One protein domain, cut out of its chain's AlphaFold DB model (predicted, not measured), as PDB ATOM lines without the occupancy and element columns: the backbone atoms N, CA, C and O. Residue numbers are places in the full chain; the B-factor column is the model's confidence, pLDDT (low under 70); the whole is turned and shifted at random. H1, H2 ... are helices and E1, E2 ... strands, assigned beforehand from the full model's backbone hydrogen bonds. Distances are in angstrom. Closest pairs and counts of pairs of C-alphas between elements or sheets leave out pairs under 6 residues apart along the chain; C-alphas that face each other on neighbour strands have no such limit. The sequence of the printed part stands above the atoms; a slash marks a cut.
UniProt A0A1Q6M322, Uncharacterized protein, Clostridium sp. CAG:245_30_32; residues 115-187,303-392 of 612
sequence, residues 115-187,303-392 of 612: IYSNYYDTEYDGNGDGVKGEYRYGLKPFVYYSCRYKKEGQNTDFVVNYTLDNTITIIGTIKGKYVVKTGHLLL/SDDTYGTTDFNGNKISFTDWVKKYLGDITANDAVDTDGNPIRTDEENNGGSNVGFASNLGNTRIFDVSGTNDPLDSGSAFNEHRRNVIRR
ATOM      1  N   ILE A 115     332.243 253.017 323.083       95.38
ATOM      2  CA  ILE A 115     331.203 253.231 324.090       95.38
ATOM      3  C   ILE A 115     331.184 254.715 324.433       95.38
ATOM      4  O   ILE A 115     332.141 255.243 324.997       95.38
ATOM      5  N   TYR A 116     330.076 255.374 324.131       94.12
ATOM      6  CA  TYR A 116     329.742 256.668 324.697       94.12
ATOM      7  C   TYR A 116     329.128 256.460 326.078       94.12
ATOM      8  O   TYR A 116     328.118 255.775 326.220       94.12
ATOM      9  N   SER A 117     329.735 257.031 327.111       91.69
ATOM     10  CA  SER A 117     329.222 256.967 328.481       91.69
ATOM     11  C   SER A 117     329.843 258.092 329.307       91.69
ATOM     12  O   SER A 117     330.715 258.821 328.830       91.69
ATOM     13  N   ASN A 118     329.396 258.241 330.549       86.44
ATOM     14  CA  ASN A 118     330.072 259.097 331.508       86.44
ATOM     15  C   ASN A 118     331.372 258.416 331.976       86.44
ATOM     16  O   ASN A 118     331.364 257.243 332.363       86.44
ATOM     17  N   TYR A 119     332.496 259.123 331.913       77.94
ATOM     18  CA  TYR A 119     333.789 258.626 332.367       77.94
ATOM     19  C   TYR A 119     334.579 259.711 333.099       77.94
ATOM     20  O   TYR A 119     334.343 260.905 332.931       77.94
ATOM     21  N   TYR A 120     335.520 259.271 333.932       73.50
ATOM     22  CA  TYR A 120     336.400 260.160 334.678       73.50
ATOM     23  C   TYR A 120     337.559 260.616 333.794       73.50
ATOM     24  O   TYR A 120     338.349 259.778 333.347       73.50
ATOM     25  N   ASP A 121     337.664 261.918 333.531       66.50
ATOM     26  CA  ASP A 121     338.771 262.438 332.736       66.50
ATOM     27  C   ASP A 121     340.040 262.574 333.585       66.50
ATOM     28  O   ASP A 121     340.085 263.288 334.593       66.50
ATOM     29  N   THR A 122     341.081 261.854 333.171       64.88
ATOM     30  CA  THR A 122     342.381 261.841 333.855       64.88
ATOM     31  C   THR A 122     343.399 262.776 333.205       64.88
ATOM     32  O   THR A 122     344.428 263.069 333.826       64.88
ATOM     33  N   GLU A 123     343.106 263.291 332.007       55.97
ATOM     34  CA  GLU A 123     343.996 264.167 331.250       55.97
ATOM     35  C   GLU A 123     343.548 265.633 331.311       55.97
ATOM     36  O   GLU A 123     342.386 265.961 331.525       55.97
ATOM     37  N   TYR A 124     344.518 266.539 331.190       48.53
ATOM     38  CA  TYR A 124     344.275 267.970 331.035       48.53
ATOM     39  C   TYR A 124     344.266 268.223 329.530       48.53
ATOM     40  O   TYR A 124     345.312 268.044 328.898       48.53
ATOM     41  N   ASP A 125     343.135 268.614 328.934       51.34
ATOM     42  CA  ASP A 125     343.220 269.138 327.575       51.34
ATOM     43  C   ASP A 125     344.054 270.425 327.632       51.34
ATOM     44  O   ASP A 125     343.843 271.317 328.453       51.34
ATOM     45  N   GLY A 126     345.089 270.524 326.805       48.56
ATOM     46  CA  GLY A 126     345.890 271.746 326.703       48.56
ATOM     47  C   GLY A 126     345.107 272.941 326.134       48.56
ATOM     48  O   GLY A 126     345.725 273.967 325.858       48.56
ATOM     49  N   ASN A 127     343.788 272.810 325.942       50.69
ATOM     50  CA  ASN A 127     342.903 273.771 325.290       50.69
ATOM     51  C   ASN A 127     342.063 274.588 326.287       50.69
ATOM     52  O   ASN A 127     341.420 275.551 325.877       50.69
ATOM     53  N   GLY A 128     342.128 274.281 327.586       45.03
ATOM     54  CA  GLY A 128     341.510 275.084 328.640       45.03
ATOM     55  C   GLY A 128     339.999 274.897 328.791       45.03
ATOM     56  O   GLY A 128     339.380 275.744 329.433       45.03
ATOM     57  N   ASP A 129     339.422 273.823 328.241       51.91
ATOM     58  CA  ASP A 129     337.986 273.498 328.360       51.91
ATOM     59  C   ASP A 129     337.723 272.323 329.332       51.91
ATOM     60  O   ASP A 129     336.599 272.098 329.778       51.91
ATOM     61  N   GLY A 130     338.773 271.598 329.738       50.12
ATOM     62  CA  GLY A 130     338.697 270.491 330.695       50.12
ATOM     63  C   GLY A 130     339.219 270.842 332.092       50.12
ATOM     64  O   GLY A 130     340.410 271.098 332.282       50.12
ATOM     65  N   VAL A 131     338.355 270.778 333.111       51.81
ATOM     66  CA  VAL A 131     338.796 270.740 334.514       51.81
ATOM     67  C   VAL A 131     339.229 269.310 334.838       51.81
ATOM     68  O   VAL A 131     338.427 268.379 334.825       51.81
ATOM     69  N   LYS A 132     340.518 269.125 335.135       54.97
ATOM     70  CA  LYS A 132     341.071 267.829 335.549       54.97
ATOM     71  C   LYS A 132     340.290 267.255 336.732       54.97
ATOM     72  O   LYS A 132     340.189 267.896 337.777       54.97
ATOM     73  N   GLY A 133     339.859 266.004 336.597       58.53
ATOM     74  CA  GLY A 133     339.239 265.250 337.680       58.53
ATOM     75  C   GLY A 133     337.726 265.404 337.807       58.53
ATOM     76  O   GLY A 133     337.198 265.189 338.900       58.53
ATOM     77  N   GLU A 134     337.037 265.738 336.714       68.25
ATOM     78  CA  GLU A 134     335.576 265.709 336.625       68.25
ATOM     79  C   GLU A 134     335.072 264.569 335.725       68.25
ATOM     80  O   GLU A 134     335.779 264.030 334.870       68.25
ATOM     81  N   TYR A 135     333.822 264.177 335.963       73.88
ATOM     82  CA  TYR A 135     333.101 263.207 335.148       73.88
ATOM     83  C   TYR A 135     332.510 263.907 333.929       73.88
ATOM     84  O   TYR A 135     331.737 264.854 334.081       73.88
ATOM     85  N   ARG A 136     332.844 263.427 332.730       80.75
ATOM     86  CA  ARG A 136     332.303 263.955 331.476       80.75
ATOM     87  C   ARG A 136     331.734 262.852 330.601       80.75
ATOM     88  O   ARG A 136     332.215 261.721 330.573       80.75
ATOM     89  N   TYR A 137     330.716 263.218 329.834       85.31
ATOM     90  CA  TYR A 137     330.157 262.348 328.813       85.31
ATOM     91  C   TYR A 137     330.971 262.445 327.528       85.31
ATOM     92  O   TYR A 137     331.112 263.525 326.958       85.31
ATOM     93  N   GLY A 138     331.426 261.308 327.022       87.94
ATOM     94  CA  GLY A 138     332.137 261.245 325.753       87.94
ATOM     95  C   GLY A 138     332.405 259.811 325.330       87.94
ATOM     96  O   GLY A 138     331.984 258.860 325.995       87.94
ATOM     97  N   LEU A 139     333.113 259.662 324.216       89.50
ATOM     98  CA  LEU A 139     333.564 258.361 323.746       89.50
ATOM     99  C   LEU A 139     334.731 257.874 324.608       89.50
ATOM    100  O   LEU A 139     335.716 258.583 324.808       89.50
ATOM    101  N   LYS A 140     334.609 256.652 325.124       89.38
ATOM    102  CA  LYS A 140     335.720 255.904 325.717       89.38
ATOM    103  C   LYS A 140     336.691 255.449 324.615       89.38
ATOM    104  O   LYS A 140     336.285 255.398 323.452       89.38
ATOM    105  N   PRO A 141     337.948 255.097 324.955       89.06
ATOM    106  CA  PRO A 141     338.898 254.550 323.991       89.06
ATOM    107  C   PRO A 141     338.318 253.376 323.197       89.06
ATOM    108  O   PRO A 141     337.521 252.599 323.723       89.06
ATOM    109  N   PHE A 142     338.736 253.261 321.936       90.38
ATOM    110  CA  PHE A 142     338.308 252.187 321.046       90.38
ATOM    111  C   PHE A 142     338.670 250.811 321.615       90.38
ATOM    112  O   PHE A 142     339.789 250.611 322.097       90.38
ATOM    113  N   VAL A 143     337.738 249.863 321.536       92.88
ATOM    114  CA  VAL A 143     337.940 248.495 322.024       92.88
ATOM    115  C   VAL A 143     337.858 247.517 320.860       92.88
ATOM    116  O   VAL A 143     336.803 247.376 320.248       92.88
ATOM    117  N   TYR A 144     338.961 246.820 320.585       94.25
ATOM    118  CA  TYR A 144     339.024 245.751 319.585       94.25
ATOM    119  C   TYR A 144     338.321 244.481 320.068       94.25
ATOM    120  O   TYR A 144     338.403 244.136 321.254       94.25
ATOM    121  N   TYR A 145     337.728 243.721 319.143       95.88
ATOM    122  CA  TYR A 145     337.216 242.378 319.438       95.88
ATOM    123  C   TYR A 145     338.377 241.409 319.671       95.88
ATOM    124  O   TYR A 145     338.855 240.750 318.751       95.88
ATOM    125  N   SER A 146     338.871 241.340 320.901       95.12
ATOM    126  CA  SER A 146     340.107 240.624 321.214       95.12
ATOM    127  C   SER A 146     339.872 239.413 322.110       95.12
ATOM    128  O   SER A 146     339.047 239.427 323.024       95.12
ATOM    129  N   CYS A 147     340.627 238.347 321.852       96.38
ATOM    130  CA  CYS A 147     340.680 237.165 322.705       96.38
ATOM    131  C   CYS A 147     342.123 236.690 322.851       96.38
ATOM    132  O   CYS A 147     342.856 236.609 321.863       96.38
ATOM    133  N   ARG A 148     342.530 236.378 324.083       96.69
ATOM    134  CA  ARG A 148     343.852 235.836 324.396       96.69
ATOM    135  C   ARG A 148     343.779 234.318 324.475       96.69
ATOM    136  O   ARG A 148     342.897 233.777 325.130       96.69
ATOM    137  N   TYR A 149     344.747 233.644 323.871       96.62
ATOM    138  CA  TYR A 149     344.905 232.197 323.923       96.62
ATOM    139  C   TYR A 149     346.231 231.846 324.568       96.62
ATOM    140  O   TYR A 149     347.275 232.399 324.211       96.62
ATOM    141  N   LYS A 150     346.195 230.882 325.483       95.25
ATOM    142  CA  LYS A 150     347.379 230.383 326.170       95.25
ATOM    143  C   LYS A 150     347.353 228.866 326.195       95.25
ATOM    144  O   LYS A 150     346.435 228.264 326.738       95.25
ATOM    145  N   LYS A 151     348.406 228.251 325.656       89.12
ATOM    146  CA  LYS A 151     348.543 226.792 325.623       89.12
ATOM    147  C   LYS A 151     349.796 226.352 326.360       89.12
ATOM    148  O   LYS A 151     350.926 226.538 325.892       89.12
ATOM    149  N   GLU A 152     349.588 225.784 327.544       77.62
ATOM    150  CA  GLU A 152     350.677 225.293 328.386       77.62
ATOM    151  C   GLU A 152     351.437 224.154 327.691       77.62
ATOM    152  O   GLU A 152     350.866 223.323 326.987       77.62
ATOM    153  N   GLY A 153     352.764 224.147 327.835       78.88
ATOM    154  CA  GLY A 153     353.642 223.168 327.185       78.88
ATOM    155  C   GLY A 153     354.048 223.495 325.741       78.88
ATOM    156  O   GLY A 153     354.966 222.854 325.231       78.88
ATOM    157  N   GLN A 154     353.449 224.505 325.094       82.56
ATOM    158  CA  GLN A 154     353.836 224.937 323.739       82.56
ATOM    159  C   GLN A 154     354.562 226.291 323.679       82.56
ATOM    160  O   GLN A 154     354.993 226.688 322.599       82.56
ATOM    161  N   ASN A 155     354.734 226.994 324.806       89.06
ATOM    162  CA  ASN A 155     355.229 228.382 324.842       89.06
ATOM    163  C   ASN A 155     354.436 229.300 323.891       89.06
ATOM    164  O   ASN A 155     355.018 230.059 323.108       89.06
ATOM    165  N   THR A 156     353.110 229.174 323.944       93.75
ATOM    166  CA  THR A 156     352.158 229.915 323.115       93.75
ATOM    167  C   THR A 156     351.257 230.755 324.019       93.75
ATOM    168  O   THR A 156     350.554 230.208 324.870       93.75
ATOM    169  N   ASP A 157     351.319 232.073 323.840       96.25
ATOM    170  CA  ASP A 157     350.540 233.103 324.532       96.25
ATOM    171  C   ASP A 157     350.375 234.296 323.579       96.25
ATOM    172  O   ASP A 157     351.337 235.021 323.298       96.25
ATOM    173  N   PHE A 158     349.184 234.442 323.007       96.75
ATOM    174  CA  PHE A 158     348.913 235.422 321.961       96.75
ATOM    175  C   PHE A 158     347.478 235.933 322.026       96.75
ATOM    176  O   PHE A 158     346.590 235.278 322.561       96.75
ATOM    177  N   VAL A 159     347.258 237.108 321.452       97.38
ATOM    178  CA  VAL A 159     345.952 237.736 321.283       97.38
ATOM    179  C   VAL A 159     345.577 237.691 319.811       97.38
ATOM    180  O   VAL A 159     346.418 237.923 318.938       97.38
ATOM    181  N   VAL A 160     344.310 237.395 319.543       97.69
ATOM    182  CA  VAL A 160     343.699 237.564 318.226       97.69
ATOM    183  C   VAL A 160     342.679 238.681 318.306       97.69
ATOM    184  O   VAL A 160     341.748 238.599 319.107       97.69
ATOM    185  N   ASN A 161     342.857 239.695 317.465       96.31
ATOM    186  CA  ASN A 161     341.827 240.678 317.169       96.31
ATOM    187  C   ASN A 161     341.018 240.168 315.979       96.31
ATOM    188  O   ASN A 161     341.576 239.891 314.913       96.31
ATOM    189  N   TYR A 162     339.719 240.029 316.192       96.00
ATOM    190  CA  TYR A 162     338.735 239.623 315.202       96.00
ATOM    191  C   TYR A 162     338.081 240.845 314.567       96.00
ATOM    192  O   TYR A 162     338.068 241.930 315.146       96.00
ATOM    193  N   THR A 163     337.493 240.644 313.397       93.81
ATOM    194  CA  THR A 163     336.642 241.626 312.722       93.81
ATOM    195  C   THR A 163     335.218 241.081 312.576       93.81
ATOM    196  O   THR A 163     334.892 239.995 313.065       93.81
ATOM    197  N   LEU A 164     334.334 241.823 311.909       92.69
ATOM    198  CA  LEU A 164     332.999 241.343 311.540       92.69
ATOM    199  C   LEU A 164     333.009 240.305 310.393       92.69
ATOM    200  O   LEU A 164     331.951 239.785 310.044       92.69
ATOM    201  N   ASP A 165     334.173 239.982 309.823       91.12
ATOM    202  CA  ASP A 165     334.358 239.025 308.721       91.12
ATOM    203  C   ASP A 165     335.448 237.967 309.031       91.12
ATOM    204  O   ASP A 165     335.668 237.583 310.178       91.12
ATOM    205  N   ASN A 166     336.119 237.457 307.996       92.69
ATOM    206  CA  ASN A 166     337.153 236.428 308.040       92.69
ATOM    207  C   ASN A 166     338.587 236.973 308.216       92.69
ATOM    208  O   ASN A 166     339.561 236.247 307.994       92.69
ATOM    209  N   THR A 167     338.734 238.238 308.598       92.50
ATOM    210  CA  THR A 167     340.025 238.889 308.830       92.50
ATOM    211  C   THR A 167     340.421 238.791 310.296       92.50
ATOM    212  O   THR A 167     339.610 239.025 311.191       92.50
ATOM    213  N   ILE A 168     341.689 238.466 310.559       95.06
ATOM    214  CA  ILE A 168     342.228 238.452 311.921       95.06
ATOM    215  C   ILE A 168     343.611 239.093 311.998       95.06
ATOM    216  O   ILE A 168     344.411 239.006 311.065       95.06
ATOM    217  N   THR A 169     343.911 239.683 313.153       94.94
ATOM    218  CA  THR A 169     345.257 240.133 313.526       94.94
ATOM    219  C   THR A 169     345.749 239.341 314.726       94.94
ATOM    220  O   THR A 169     345.058 239.238 315.734       94.94
ATOM    221  N   ILE A 170     346.954 238.792 314.629       96.25
ATOM    222  CA  ILE A 170     347.572 237.902 315.610       96.25
ATOM    223  C   ILE A 170     348.784 238.614 316.198       96.25
ATOM    224  O   ILE A 170     349.693 238.995 315.458       96.25
ATOM    225  N   ILE A 171     348.812 238.766 317.522       96.31
ATOM    226  CA  ILE A 171     349.861 239.487 318.250       96.31
ATOM    227  C   ILE A 171     350.283 238.660 319.459       96.31
ATOM    228  O   ILE A 171     349.467 238.367 320.328       96.31
ATOM    229  N   GLY A 172     351.561 238.305 319.559       96.19
ATOM    230  CA  GLY A 172     352.095 237.657 320.757       96.19
ATOM    231  C   GLY A 172     353.120 236.578 320.459       96.19
ATOM    232  O   GLY A 172     353.762 236.583 319.414       96.19
ATOM    233  N   THR A 173     353.307 235.661 321.401       96.12
ATOM    234  CA  THR A 173     354.324 234.610 321.318       96.12
ATOM    235  C   THR A 173     353.694 233.294 320.892       96.12
ATOM    236  O   THR A 173     352.793 232.790 321.552       96.12
ATOM    237  N   ILE A 174     354.197 232.691 319.818       95.69
ATOM    238  CA  ILE A 174     353.755 231.380 319.333       95.69
ATOM    239  C   ILE A 174     354.978 230.488 319.202       95.69
ATOM    240  O   ILE A 174     355.938 230.837 318.510       95.69
ATOM    241  N   LYS A 175     354.966 229.334 319.880       91.06
ATOM    242  CA  LYS A 175     356.110 228.405 319.913       91.06
ATOM    243  C   LYS A 175     357.429 229.111 320.276       91.06
ATOM    244  O   LYS A 175     358.478 228.835 319.695       91.06
ATOM    245  N   GLY A 176     357.368 230.055 321.220       91.19
ATOM    246  CA  GLY A 176     358.515 230.835 321.698       91.19
ATOM    247  C   GLY A 176     358.999 231.971 320.785       91.19
ATOM    248  O   GLY A 176     360.015 232.586 321.101       91.19
ATOM    249  N   LYS A 177     358.314 232.273 319.673       93.81
ATOM    250  CA  LYS A 177     358.650 233.402 318.788       93.81
ATOM    251  C   LYS A 177     357.557 234.462 318.814       93.81
ATOM    252  O   LYS A 177     356.385 234.132 318.661       93.81
ATOM    253  N   TYR A 178     357.950 235.722 318.984       95.06
ATOM    254  CA  TYR A 178     357.027 236.849 318.899       95.06
ATOM    255  C   TYR A 178     356.608 237.095 317.448       95.06
ATOM    256  O   TYR A 178     357.448 237.067 316.544       95.06
ATOM    257  N   VAL A 179     355.320 237.337 317.231       94.56
ATOM    258  CA  VAL A 179     354.734 237.601 315.922       94.56
ATOM    259  C   VAL A 179     353.747 238.755 315.986       94.56
ATOM    260  O   VAL A 179     353.045 238.944 316.978       94.56
ATOM    261  N   VAL A 180     353.673 239.476 314.873       93.88
ATOM    262  CA  VAL A 180     352.548 240.331 314.506       93.88
ATOM    263  C   VAL A 180     352.216 239.965 313.069       93.88
ATOM    264  O   VAL A 180     353.078 240.086 312.196       93.88
ATOM    265  N   LYS A 181     351.023 239.423 312.829       91.81
ATOM    266  CA  LYS A 181     350.566 239.063 311.483       91.81
ATOM    267  C   LYS A 181     349.090 239.373 311.331       91.81
ATOM    268  O   LYS A 181     348.311 239.067 312.227       91.81
ATOM    269  N   THR A 182     348.725 239.883 310.169       91.31
ATOM    270  CA  THR A 182     347.345 240.199 309.821       91.31
ATOM    271  C   THR A 182     347.044 239.658 308.434       91.31
ATOM    272  O   THR A 182     347.928 239.656 307.577       91.31
ATOM    273  N   GLY A 183     345.822 239.179 308.228       91.31
ATOM    274  CA  GLY A 183     345.376 238.713 306.925       91.31
ATOM    275  C   GLY A 183     343.989 238.086 306.963       91.31
ATOM    276  O   GLY A 183     343.361 237.948 308.018       91.31
ATOM    277  N   HIS A 184     343.525 237.700 305.778       91.50
ATOM    278  CA  HIS A 184     342.243 237.037 305.566       91.50
ATOM    279  C   HIS A 184     342.403 235.525 305.659       91.50
ATOM    280  O   HIS A 184     343.354 234.972 305.107       91.50
ATOM    281  N   LEU A 185     341.458 234.844 306.298       94.56
ATOM    282  CA  LEU A 185     341.373 233.388 306.270       94.56
ATOM    283  C   LEU A 185     340.402 232.947 305.179       94.56
ATOM    284  O   LEU A 185     339.243 233.354 305.195       94.56
ATOM    285  N   LEU A 186     340.862 232.121 304.245       93.81
ATOM    286  CA  LEU A 186     340.055 231.602 303.136       93.81
ATOM    287  C   LEU A 186     340.328 230.111 302.963       93.81
ATOM    288  O   LEU A 186     341.442 229.660 303.212       93.81
ATOM    289  N   LEU A 187     339.321 229.333 302.571       91.19
ATOM    290  CA  LEU A 187     339.474 227.888 302.412       91.19
ATOM    291  C   LEU A 187     340.320 227.523 301.192       91.19
ATOM    292  O   LEU A 187     341.315 226.805 301.304       91.19
ATOM    293  N   SER A 303     351.710 231.860 298.186       85.06
ATOM    294  CA  SER A 303     352.998 231.875 298.896       85.06
ATOM    295  C   SER A 303     354.130 232.518 298.081       85.06
ATOM    296  O   SER A 303     355.294 232.438 298.465       85.06
ATOM    297  N   ASP A 304     353.809 233.170 296.963       82.12
ATOM    298  CA  ASP A 304     354.792 233.829 296.098       82.12
ATOM    299  C   ASP A 304     355.329 235.132 296.714       82.12
ATOM    300  O   ASP A 304     354.717 235.695 297.618       82.12
ATOM    301  N   ASP A 305     356.461 235.645 296.203       66.19
ATOM    302  CA  ASP A 305     357.154 236.834 296.754       66.19
ATOM    303  C   ASP A 305     356.262 238.072 296.903       66.19
ATOM    304  O   ASP A 305     356.507 238.905 297.770       66.19
ATOM    305  N   THR A 306     355.251 238.206 296.049       78.75
ATOM    306  CA  THR A 306     354.371 239.376 296.024       78.75
ATOM    307  C   THR A 306     353.347 239.379 297.162       78.75
ATOM    308  O   THR A 306     352.925 240.452 297.575       78.75
ATOM    309  N   TYR A 307     352.933 238.205 297.650       76.12
ATOM    310  CA  TYR A 307     351.728 238.058 298.484       76.12
ATOM    311  C   TYR A 307     351.926 237.183 299.730       76.12
ATOM    312  O   TYR A 307     351.163 237.285 300.687       76.12
ATOM    313  N   GLY A 308     352.938 236.313 299.734       76.94
ATOM    314  CA  GLY A 308     353.189 235.375 300.818       76.94
ATOM    315  C   GLY A 308     353.820 236.021 302.051       76.94
ATOM    316  O   GLY A 308     354.486 237.053 301.997       76.94
ATOM    317  N   THR A 309     353.676 235.346 303.187       87.31
ATOM    318  CA  THR A 309     354.418 235.642 304.411       87.31
ATOM    319  C   THR A 309     355.558 234.641 304.618       87.31
ATOM    320  O   THR A 309     355.767 233.719 303.829       87.31
ATOM    321  N   THR A 310     356.330 234.814 305.689       89.88
ATOM    322  CA  THR A 310     357.389 233.876 306.078       89.88
ATOM    323  C   THR A 310     357.017 233.084 307.325       89.88
ATOM    324  O   THR A 310     356.428 233.596 308.288       89.88
ATOM    325  N   ASP A 311     357.370 231.801 307.297       92.62
ATOM    326  CA  ASP A 311     357.313 230.905 308.438       92.62
ATOM    327  C   ASP A 311     358.496 231.152 309.396       92.62
ATOM    328  O   ASP A 311     359.393 231.953 309.134       92.62
ATOM    329  N   PHE A 312     358.526 230.460 310.536       92.19
ATOM    330  CA  PHE A 312     359.583 230.651 311.535       92.19
ATOM    331  C   PHE A 312     360.990 230.256 311.084       92.19
ATOM    332  O   PHE A 312     361.943 230.565 311.801       92.19
ATOM    333  N   ASN A 313     361.128 229.592 309.942       92.06
ATOM    334  CA  ASN A 313     362.400 229.206 309.346       92.06
ATOM    335  C   ASN A 313     362.756 230.091 308.138       92.06
ATOM    336  O   ASN A 313     363.768 229.840 307.491       92.06
ATOM    337  N   GLY A 314     361.945 231.110 307.832       89.62
ATOM    338  CA  GLY A 314     362.127 231.985 306.674       89.62
ATOM    339  C   GLY A 314     361.602 231.402 305.360       89.62
ATOM    340  O   GLY A 314     361.824 232.003 304.312       89.62
ATOM    341  N   ASN A 315     360.902 230.262 305.385       92.19
ATOM    342  CA  ASN A 315     360.274 229.717 304.183       92.19
ATOM    343  C   ASN A 315     358.997 230.490 303.867       92.19
ATOM    344  O   ASN A 315     358.254 230.863 304.778       92.19
ATOM    345  N   LYS A 316     358.720 230.672 302.579       91.38
ATOM    346  CA  LYS A 316     357.485 231.310 302.130       91.38
ATOM    347  C   LYS A 316     356.271 230.435 302.421       91.38
ATOM    348  O   LYS A 316     356.341 229.210 302.312       91.38
ATOM    349  N   ILE A 317     355.173 231.072 302.796       93.44
ATOM    350  CA  ILE A 317     353.910 230.428 303.140       93.44
ATOM    351  C   ILE A 317     352.777 231.449 303.001       93.44
ATOM    352  O   ILE A 317     352.997 232.638 303.222       93.44
ATOM    353  N   SER A 318     351.578 231.010 302.631       93.69
ATOM    354  CA  SER A 318     350.400 231.884 302.624       93.69
ATOM    355  C   SER A 318     349.979 232.251 304.054       93.69
ATOM    356  O   SER A 318     350.381 231.587 305.018       93.69
ATOM    357  N   PHE A 319     349.178 233.305 304.228       94.19
ATOM    358  CA  PHE A 319     348.681 233.662 305.558       94.19
ATOM    359  C   PHE A 319     347.799 232.549 306.149       94.19
ATOM    360  O   PHE A 319     348.019 232.138 307.292       94.19
ATOM    361  N   THR A 320     346.871 231.998 305.361       95.62
ATOM    362  CA  THR A 320     345.994 230.907 305.808       95.62
ATOM    363  C   THR A 320     346.798 229.666 306.200       95.62
ATOM    364  O   THR A 320     346.585 229.110 307.280       95.62
ATOM    365  N   ASP A 321     347.770 229.243 305.387       95.06
ATOM    366  CA  ASP A 321     348.593 228.072 305.715       95.06
ATOM    367  C   ASP A 321     349.470 228.318 306.940       95.06
ATOM    368  O   ASP A 321     349.714 227.401 307.730       95.06
ATOM    369  N   TRP A 322     349.935 229.555 307.132       95.94
ATOM    370  CA  TRP A 322     350.660 229.933 308.336       95.94
ATOM    371  C   TRP A 322     349.774 229.760 309.575       95.94
ATOM    372  O   TRP A 322     350.195 229.116 310.542       95.94
ATOM    373  N   VAL A 323     348.532 230.251 309.531       96.88
ATOM    374  CA  VAL A 323     347.568 230.104 310.630       96.88
ATOM    375  C   VAL A 323     347.272 228.628 310.897       96.88
ATOM    376  O   VAL A 323     347.424 228.182 312.033       96.88
ATOM    377  N   LYS A 324     346.992 227.824 309.869       96.12
ATOM    378  CA  LYS A 324     346.770 226.374 310.025       96.12
ATOM    379  C   LYS A 324     347.981 225.662 310.636       96.12
ATOM    380  O   LYS A 324     347.839 224.851 311.547       96.12
ATOM    381  N   LYS A 325     349.196 225.982 310.177       95.50
ATOM    382  CA  LYS A 325     350.447 225.344 310.629       95.50
ATOM    383  C   LYS A 325     350.783 225.649 312.092       95.50
ATOM    384  O   LYS A 325     351.366 224.800 312.778       95.50
ATOM    385  N   TYR A 326     350.497 226.863 312.557       95.44
ATOM    386  CA  TYR A 326     350.948 227.330 313.870       95.44
ATOM    387  C   TYR A 326     349.845 227.454 314.916       95.44
ATOM    388  O   TYR A 326     350.168 227.331 316.094       95.44
ATOM    389  N   LEU A 327     348.595 227.649 314.493       96.19
ATOM    390  CA  LEU A 327     347.424 227.838 315.351       96.19
ATOM    391  C   LEU A 327     346.323 226.789 315.120       96.19
ATOM    392  O   LEU A 327     345.336 226.781 315.849       96.19
ATOM    393  N   GLY A 328     346.467 225.893 314.137       95.44
ATOM    394  CA  GLY A 328     345.428 224.921 313.780       95.44
ATOM    395  C   GLY A 328     345.073 223.913 314.878       95.44
ATOM    396  O   GLY A 328     344.073 223.224 314.757       95.44
ATOM    397  N   ASP A 329     345.847 223.801 315.959       94.94
ATOM    398  CA  ASP A 329     345.521 222.957 317.113       94.94
ATOM    399  C   ASP A 329     344.884 223.724 318.286       94.94
ATOM    400  O   ASP A 329     344.611 223.113 319.323       94.94
ATOM    401  N   ILE A 330     344.669 225.034 318.149       95.69
ATOM    402  CA  ILE A 330     343.999 225.869 319.151       95.69
ATOM    403  C   ILE A 330     342.486 225.654 319.088       95.69
ATOM    404  O   ILE A 330     341.882 225.544 318.016       95.69
ATOM    405  N   THR A 331     341.879 225.620 320.264       95.56
ATOM    406  CA  THR A 331     340.453 225.433 320.517       95.56
ATOM    407  C   THR A 331     339.914 226.590 321.358       95.56
ATOM    408  O   THR A 331     340.682 227.362 321.935       95.56
ATOM    409  N   ALA A 332     338.589 226.701 321.477       93.81
ATOM    410  CA  ALA A 332     337.971 227.692 322.362       93.81
ATOM    411  C   ALA A 332     338.395 227.518 323.839       93.81
ATOM    412  O   ALA A 332     338.515 228.506 324.556       93.81
ATOM    413  N   ASN A 333     338.706 226.288 324.271       92.25
ATOM    414  CA  ASN A 333     339.150 225.984 325.638       92.25
ATOM    415  C   ASN A 333     340.547 226.526 325.979       92.25
ATOM    416  O   ASN A 333     340.907 226.588 327.153       92.25
ATOM    417  N   ASP A 334     341.344 226.898 324.973       94.31
ATOM    418  CA  ASP A 334     342.654 227.521 325.175       94.31
ATOM    419  C   ASP A 334     342.534 229.041 325.439       94.31
ATOM    420  O   ASP A 334     343.545 229.713 325.665       94.31
ATOM    421  N   ALA A 335     341.321 229.606 325.376       95.25
ATOM    422  CA  ALA A 335     341.065 231.020 325.620       95.25
ATOM    423  C   ALA A 335     341.156 231.365 327.113       95.25
ATOM    424  O   ALA A 335     340.627 230.658 327.974       95.25
ATOM    425  N   VAL A 336     341.795 232.493 327.418       93.81
ATOM    426  CA  VAL A 336     342.005 232.981 328.783       93.81
ATOM    427  C   VAL A 336     341.680 234.468 328.910       93.81
ATOM    428  O   VAL A 336     341.767 235.226 327.944       93.81
ATOM    429  N   ASP A 337     341.309 234.897 330.114       91.44
ATOM    430  CA  ASP A 337     341.100 236.305 330.439       91.44
ATOM    431  C   ASP A 337     342.432 237.074 330.612       91.44
ATOM    432  O   ASP A 337     343.537 236.564 330.373       91.44
ATOM    433  N   THR A 338     342.336 238.344 331.013       87.31
ATOM    434  CA  THR A 338     343.496 239.215 331.260       87.31
ATOM    435  C   THR A 338     344.420 238.678 332.351       87.31
ATOM    436  O   THR A 338     345.638 238.832 332.243       87.31
ATOM    437  N   ASP A 339     343.864 237.986 333.344       89.31
ATOM    438  CA  ASP A 339     344.596 237.404 334.471       89.31
ATOM    439  C   ASP A 339     345.143 236.002 334.145       89.31
ATOM    440  O   ASP A 339     345.957 235.447 334.886       89.31
ATOM    441  N   GLY A 340     344.761 235.443 332.994       89.62
ATOM    442  CA  GLY A 340     345.173 234.125 332.525       89.62
ATOM    443  C   GLY A 340     344.270 232.987 333.000       89.62
ATOM    444  O   GLY A 340     344.665 231.826 332.867       89.62
ATOM    445  N   ASN A 341     343.085 233.284 333.539       90.62
ATOM    446  CA  ASN A 341     342.108 232.260 333.894       90.62
ATOM    447  C   ASN A 341     341.368 231.770 332.640       90.62
ATOM    448  O   ASN A 341     341.054 232.588 331.774       90.62
ATOM    449  N   PRO A 342     341.037 230.470 332.536       90.00
ATOM    450  CA  PRO A 342     340.273 229.944 331.406       90.00
ATOM    451  C   PRO A 342     338.909 230.620 331.252       90.00
ATOM    452  O   PRO A 342     338.161 230.747 332.225       90.00
ATOM    453  N   ILE A 343     338.560 230.986 330.021       89.81
ATOM    454  CA  ILE A 343     337.218 231.458 329.672       89.81
ATOM    455  C   ILE A 343     336.347 230.228 329.405       89.81
ATOM    456  O   ILE A 343     336.608 229.463 328.480       89.81
ATOM    457  N   ARG A 344     335.321 230.030 330.235       81.50
ATOM    458  CA  ARG A 344     334.346 228.937 330.094       81.50
ATOM    459  C   ARG A 344     333.052 229.430 329.465       81.50
ATOM    460  O   ARG A 344     332.849 230.634 329.332       81.50
ATOM    461  N   THR A 345     332.182 228.505 329.078       78.56
ATOM    462  CA  THR A 345     330.845 228.852 328.588       78.56
ATOM    463  C   THR A 345     329.944 229.329 329.724       78.56
ATOM    464  O   THR A 345     330.146 228.971 330.888       78.56
ATOM    465  N   ASP A 346     328.923 230.116 329.393       68.50
ATOM    466  CA  ASP A 346     327.980 230.635 330.393       68.50
ATOM    467  C   ASP A 346     327.236 229.517 331.143       68.50
ATOM    468  O   ASP A 346     326.976 229.635 332.342       68.50
ATOM    469  N   GLU A 347     326.961 228.393 330.474       64.56
ATOM    470  CA  GLU A 347     326.349 227.207 331.087       64.56
ATOM    471  C   GLU A 347     327.269 226.538 332.122       64.56
ATOM    472  O   GLU A 347     326.810 226.070 333.165       64.56
ATOM    473  N   GLU A 348     328.579 226.519 331.867       58.25
ATOM    474  CA  GLU A 348     329.579 225.934 332.766       58.25
ATOM    475  C   GLU A 348     329.935 226.855 333.942       58.25
ATOM    476  O   GLU A 348     330.473 226.394 334.956       58.25
ATOM    477  N   ASN A 349     329.619 228.149 333.833       57.09
ATOM    478  CA  ASN A 349     329.978 229.153 334.827       57.09
ATOM    479  C   ASN A 349     329.121 229.119 336.102       57.09
ATOM    480  O   ASN A 349     329.514 229.763 337.068       57.09
ATOM    481  N   ASN A 350     328.016 228.354 336.178       50.81
ATOM    482  CA  ASN A 350     327.240 228.101 337.416       50.81
ATOM    483  C   ASN A 350     327.002 229.352 338.308       50.81
ATOM    484  O   ASN A 350     327.047 229.271 339.537       50.81
ATOM    485  N   GLY A 351     326.762 230.524 337.709       50.34
ATOM    486  CA  GLY A 351     326.557 231.782 338.447       50.34
ATOM    487  C   GLY A 351     327.834 232.495 338.915       50.34
ATOM    488  O   GLY A 351     327.767 233.344 339.803       50.34
ATOM    489  N   GLY A 352     328.996 232.166 338.346       53.09
ATOM    490  CA  GLY A 352     330.225 232.941 338.488       53.09
ATOM    491  C   GLY A 352     330.086 234.348 337.899       53.09
ATOM    492  O   GLY A 352     329.318 234.574 336.970       53.09
ATOM    493  N   SER A 353     330.837 235.307 338.442       53.91
ATOM    494  CA  SER A 353     330.756 236.730 338.072       53.91
ATOM    495  C   SER A 353     331.392 237.086 336.717       53.91
ATOM    496  O   SER A 353     331.367 238.253 336.337       53.91
ATOM    497  N   ASN A 354     331.975 236.115 336.005       63.94
ATOM    498  CA  ASN A 354     332.714 236.345 334.763       63.94
ATOM    499  C   ASN A 354     331.875 235.944 333.544       63.94
ATOM    500  O   ASN A 354     331.361 234.829 333.488       63.94
ATOM    501  N   VAL A 355     331.800 236.842 332.557       75.81
ATOM    502  CA  VAL A 355     331.129 236.607 331.269       75.81
ATOM    503  C   VAL A 355     331.903 235.554 330.468       75.81
ATOM    504  O   VAL A 355     333.114 235.698 330.237       75.81
ATOM    505  N   GLY A 356     331.212 234.482 330.083       86.06
ATOM    506  CA  GLY A 356     331.750 233.362 329.326       86.06
ATOM    507  C   GLY A 356     331.527 233.477 327.820       86.06
ATOM    508  O   GLY A 356     331.249 234.549 327.284       86.06
ATOM    509  N   PHE A 357     331.694 232.355 327.122       91.38
ATOM    510  CA  PHE A 357     331.225 232.204 325.742       91.38
ATOM    511  C   PHE A 357     329.771 231.720 325.713       91.38
ATOM    512  O   PHE A 357     329.377 230.876 326.524       91.38
ATOM    513  N   ALA A 358     328.996 232.208 324.742       88.12
ATOM    514  CA  ALA A 358     327.581 231.874 324.613       88.12
ATOM    515  C   ALA A 358     327.332 230.463 324.063       88.12
ATOM    516  O   ALA A 358     326.268 229.895 324.304       88.12
ATOM    517  N   SER A 359     328.298 229.877 323.350       89.62
ATOM    518  CA  SER A 359     328.204 228.504 322.850       89.62
ATOM    519  C   SER A 359     329.450 227.668 323.151       89.62
ATOM    520  O   SER A 359     330.556 228.187 323.329       89.62
ATOM    521  N   ASN A 360     329.261 226.345 323.227       88.56
ATOM    522  CA  ASN A 360     330.327 225.383 323.493       88.56
ATOM    523  C   ASN A 360     330.810 224.719 322.200       88.56
ATOM    524  O   ASN A 360     330.110 223.891 321.617       88.56
ATOM    525  N   LEU A 361     332.043 225.024 321.803       90.50
ATOM    526  CA  LEU A 361     332.702 224.412 320.647       90.50
ATOM    527  C   LEU A 361     333.490 223.137 321.000       90.50
ATOM    528  O   LEU A 361     334.078 222.504 320.119       90.50
ATOM    529  N   GLY A 362     333.521 222.733 322.272       88.44
ATOM    530  CA  GLY A 362     334.251 221.563 322.748       88.44
ATOM    531  C   GLY A 362     335.725 221.592 322.332       88.44
ATOM    532  O   GLY A 362     336.424 222.583 322.516       88.44
ATOM    533  N   ASN A 363     336.197 220.496 321.732       91.44
ATOM    534  CA  ASN A 363     337.576 220.368 321.239       91.44
ATOM    535  C   ASN A 363     337.730 220.764 319.760       91.44
ATOM    536  O   ASN A 363     338.678 220.333 319.099       91.44
ATOM    537  N   THR A 364     336.781 221.527 319.215       95.44
ATOM    538  CA  THR A 364     336.837 221.965 317.820       95.44
ATOM    539  C   THR A 364     337.991 222.939 317.621       95.44
ATOM    540  O   THR A 364     338.199 223.864 318.408       95.44
ATOM    541  N   ARG A 365     338.762 222.712 316.557       96.50
ATOM    542  CA  ARG A 365     339.919 223.527 316.189       96.50
ATOM    543  C   ARG A 365     339.462 224.772 315.446       96.50
ATOM    544  O   ARG A 365     339.080 224.695 314.283       96.50
ATOM    545  N   ILE A 366     339.508 225.917 316.115       96.44
ATOM    546  CA  ILE A 366     338.895 227.163 315.627       96.44
ATOM    547  C   ILE A 366     339.669 227.809 314.467       96.44
ATOM    548  O   ILE A 366     339.070 228.505 313.656       96.44
ATOM    549  N   PHE A 367     340.974 227.537 314.341       97.06
ATOM    550  CA  PHE A 367     341.830 228.066 313.266       97.06
ATOM    551  C   PHE A 367     342.217 227.019 312.206       97.06
ATOM    552  O   PHE A 367     343.054 227.287 311.342       97.06
ATOM    553  N   ASP A 368     341.638 225.816 312.258       96.50
ATOM    554  CA  ASP A 368     341.855 224.780 311.243       96.50
ATOM    555  C   ASP A 368     340.885 224.984 310.071       96.50
ATOM    556  O   ASP A 368     339.777 224.439 310.048       96.50
ATOM    557  N   VAL A 369     341.283 225.840 309.127       95.81
ATOM    558  CA  VAL A 369     340.486 226.167 307.939       95.81
ATOM    559  C   VAL A 369     340.365 224.940 307.028       95.81
ATOM    560  O   VAL A 369     341.364 224.404 306.528       95.81
ATOM    561  N   SER A 370     339.127 224.498 306.814       93.81
ATOM    562  CA  SER A 370     338.772 223.272 306.087       93.81
ATOM    563  C   SER A 370     337.347 223.356 305.524       93.81
ATOM    564  O   SER A 370     336.607 224.271 305.866       93.81
ATOM    565  N   GLY A 371     336.926 222.382 304.707       89.62
ATOM    566  CA  GLY A 371     335.575 222.362 304.116       89.62
ATOM    567  C   GLY A 371     334.418 222.315 305.127       89.62
ATOM    568  O   GLY A 371     333.282 222.588 304.766       89.62
ATOM    569  N   THR A 372     334.689 221.983 306.392       89.44
ATOM    570  CA  THR A 372     333.702 222.017 307.490       89.44
ATOM    571  C   THR A 372     333.899 223.201 308.437       89.44
ATOM    572  O   THR A 372     333.171 223.333 309.416       89.44
ATOM    573  N   ASN A 373     334.920 224.023 308.201       94.50
ATOM    574  CA  ASN A 373     335.268 225.183 309.011       94.50
ATOM    575  C   ASN A 373     335.756 226.318 308.098       94.50
ATOM    576  O   ASN A 373     336.908 226.747 308.186       94.50
ATOM    577  N   ASP A 374     334.896 226.724 307.167       93.06
ATOM    578  CA  ASP A 374     335.171 227.801 306.220       93.06
ATOM    579  C   ASP A 374     334.885 229.170 306.874       93.06
ATOM    580  O   ASP A 374     333.748 229.442 307.264       93.06
ATOM    581  N   PRO A 375     335.877 230.062 307.012       93.44
ATOM    582  CA  PRO A 375     335.681 231.405 307.554       93.44
ATOM    583  C   PRO A 375     334.669 232.283 306.798       93.44
ATOM    584  O   PRO A 375     334.203 233.270 307.367       93.44
ATOM    585  N   LEU A 376     334.321 231.967 305.545       89.56
ATOM    586  CA  LEU A 376     333.262 232.671 304.811       89.56
ATOM    587  C   LEU A 376     331.848 232.175 305.147       89.56
ATOM    588  O   LEU A 376     330.889 232.926 304.964       89.56
ATOM    589  N   ASP A 377     331.722 230.948 305.657       89.00
ATOM    590  CA  ASP A 377     330.454 230.333 306.051       89.00
ATOM    591  C   ASP A 377     330.020 230.813 307.435       89.00
ATOM    592  O   ASP A 377     330.724 230.581 308.425       89.00
ATOM    593  N   SER A 378     328.838 231.425 307.538       88.81
ATOM    594  CA  SER A 378     328.328 231.926 308.819       88.81
ATOM    595  C   SER A 378     328.165 230.821 309.879       88.81
ATOM    596  O   SER A 378     328.252 231.100 311.080       88.81
ATOM    597  N   GLY A 379     327.984 229.566 309.456       89.69
ATOM    598  CA  GLY A 379     327.840 228.398 310.325       89.69
ATOM    599  C   GLY A 379     329.148 227.720 310.748       89.69
ATOM    600  O   GLY A 379     329.090 226.720 311.461       89.69
ATOM    601  N   SER A 380     330.316 228.209 310.319       94.12
ATOM    602  CA  SER A 380     331.594 227.571 310.646       94.12
ATOM    603  C   SER A 380     331.999 227.751 312.108       94.12
ATOM    604  O   SER A 380     331.632 228.728 312.763       94.12
ATOM    605  N   ALA A 381     332.827 226.834 312.619       96.00
ATOM    606  CA  ALA A 381     333.353 226.923 313.981       96.00
ATOM    607  C   ALA A 381     334.201 228.190 314.200       96.00
ATOM    608  O   ALA A 381     334.184 228.762 315.289       96.00
ATOM    609  N   PHE A 382     334.909 228.660 313.168       96.94
ATOM    610  CA  PHE A 382     335.602 229.944 313.176       96.94
ATOM    611  C   PHE A 382     334.617 231.097 313.397       96.94
ATOM    612  O   PHE A 382     334.838 231.914 314.291       96.94
ATOM    613  N   ASN A 383     333.522 231.156 312.627       95.19
ATOM    614  CA  ASN A 383     332.533 232.225 312.761       95.19
ATOM    615  C   ASN A 383     331.777 232.154 314.085       95.19
ATOM    616  O   ASN A 383     331.567 233.181 314.721       95.19
ATOM    617  N   GLU A 384     331.408 230.961 314.541       95.62
ATOM    618  CA  GLU A 384     330.791 230.785 315.853       95.62
ATOM    619  C   GLU A 384     331.708 231.285 316.978       95.62
ATOM    620  O   GLU A 384     331.279 232.053 317.841       95.62
ATOM    621  N   HIS A 385     333.000 230.949 316.919       96.81
ATOM    622  CA  HIS A 385     333.973 231.439 317.890       96.81
ATOM    623  C   HIS A 385     334.203 232.953 317.795       96.81
ATOM    624  O   HIS A 385     334.247 233.635 318.817       96.81
ATOM    625  N   ARG A 386     334.296 233.504 316.578       96.88
ATOM    626  CA  ARG A 386     334.380 234.952 316.321       96.88
ATOM    627  C   ARG A 386     333.222 235.691 316.994       96.88
ATOM    628  O   ARG A 386     333.454 236.659 317.716       96.88
ATOM    629  N   ARG A 387     331.988 235.209 316.812       96.12
ATOM    630  CA  ARG A 387     330.787 235.784 317.438       96.12
ATOM    631  C   ARG A 387     330.830 235.691 318.965       96.12
ATOM    632  O   ARG A 387     330.571 236.690 319.630       96.12
ATOM    633  N   ASN A 388     331.258 234.553 319.519       95.38
ATOM    634  CA  ASN A 388     331.466 234.391 320.963       95.38
ATOM    635  C   ASN A 388     332.461 235.415 321.535       95.38
ATOM    636  O   ASN A 388     332.211 235.999 322.591       95.38
ATOM    637  N   VAL A 389     333.575 235.662 320.839       96.31
ATOM    638  CA  VAL A 389     334.572 236.667 321.242       96.31
ATOM    639  C   VAL A 389     333.988 238.080 321.198       96.31
ATOM    640  O   VAL A 389     334.151 238.830 322.162       96.31
ATOM    641  N   ILE A 390     333.280 238.433 320.119       96.88
ATOM    642  CA  ILE A 390     332.624 239.741 319.966       96.88
ATOM    643  C   ILE A 390     331.623 239.974 321.102       96.88
ATOM    644  O   ILE A 390     331.736 240.975 321.815       96.88
ATOM    645  N   ARG A 391     330.698 239.029 321.319       95.81
ATOM    646  CA  ARG A 391     329.684 239.096 322.378       95.81
ATOM    647  C   ARG A 391     330.324 239.298 323.744       95.81
ATOM    648  O   ARG A 391     330.023 240.279 324.421       95.81
ATOM    649  N   ARG A 392     331.270 238.426 324.110       93.62
ATOM    650  CA  ARG A 392     331.957 238.488 325.405       93.62
ATOM    651  C   ARG A 392     332.679 239.820 325.599       93.62
ATOM    652  O   ARG A 392     332.617 240.393 326.689       93.62
TER     653      ARG A 392
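AT A GLANCE: This is residues 115 to 187 and 303 to 392 of the 612 residues of an uncharacterized protein of Clostridium sp. CAG:245_30_32 (UniProt A0A1Q6M322). With little regular structure, the model is a twisted sheet, E3-E4-E5-E6, with H1 and H2 over one face as a second layer, and a hairpin, E1 and E2, far off at one end. The printed part has 163 residues, 64 in named elements ordered E1 to E6, H1, H2; it is mixed and loose, with radius of gyration of the C-alphas 19.0 A and spans 55 by 46 by 32 A.

HOW THE PARTS SIT: Look first at the meander, each strand antiparallel to the one before: E3, residues 143 to 151, E4, 156 to 162, E5, 167 to 174, and E6, 177 to 184. Within hydrogen-bond range are N 149 and O 158, 2.8 A, N 159 and O 171, 2.8 A, and N 170 and O 181, 2.8 A. H1, residues 319 to 327, and H2, 381 to 392, are on the same face; every O i to N i+4 pair in both is within hydrogen-bond range. The closest C-alphas of E6 and H1 are Gly 183 and Phe 319, 6.2 A; of E3 and H2, Tyr 145 and Ile 390, 5.3 A. In the antiparallel hairpin E1, 115 to 120, and E2, 135 to 139, N 119 and O 136 are 2.9 A apart.

IN THESE COORDINATES: Find C-alpha 115 at (331.203, 253.231, 324.090); E3 spans 24.4 A, and H2, 16.3 A, ends at C-alpha 392, (331.957, 238.488, 325.405).

THE WHOLE: Across the cut, residues 188 to 302, C-alphas 187 and 303 are 14.5 A apart. The links E1 to E2 and H1 to H2 are long. Look for pLDDT under 70 at residues 121 to 134, 305 and 346 to 354.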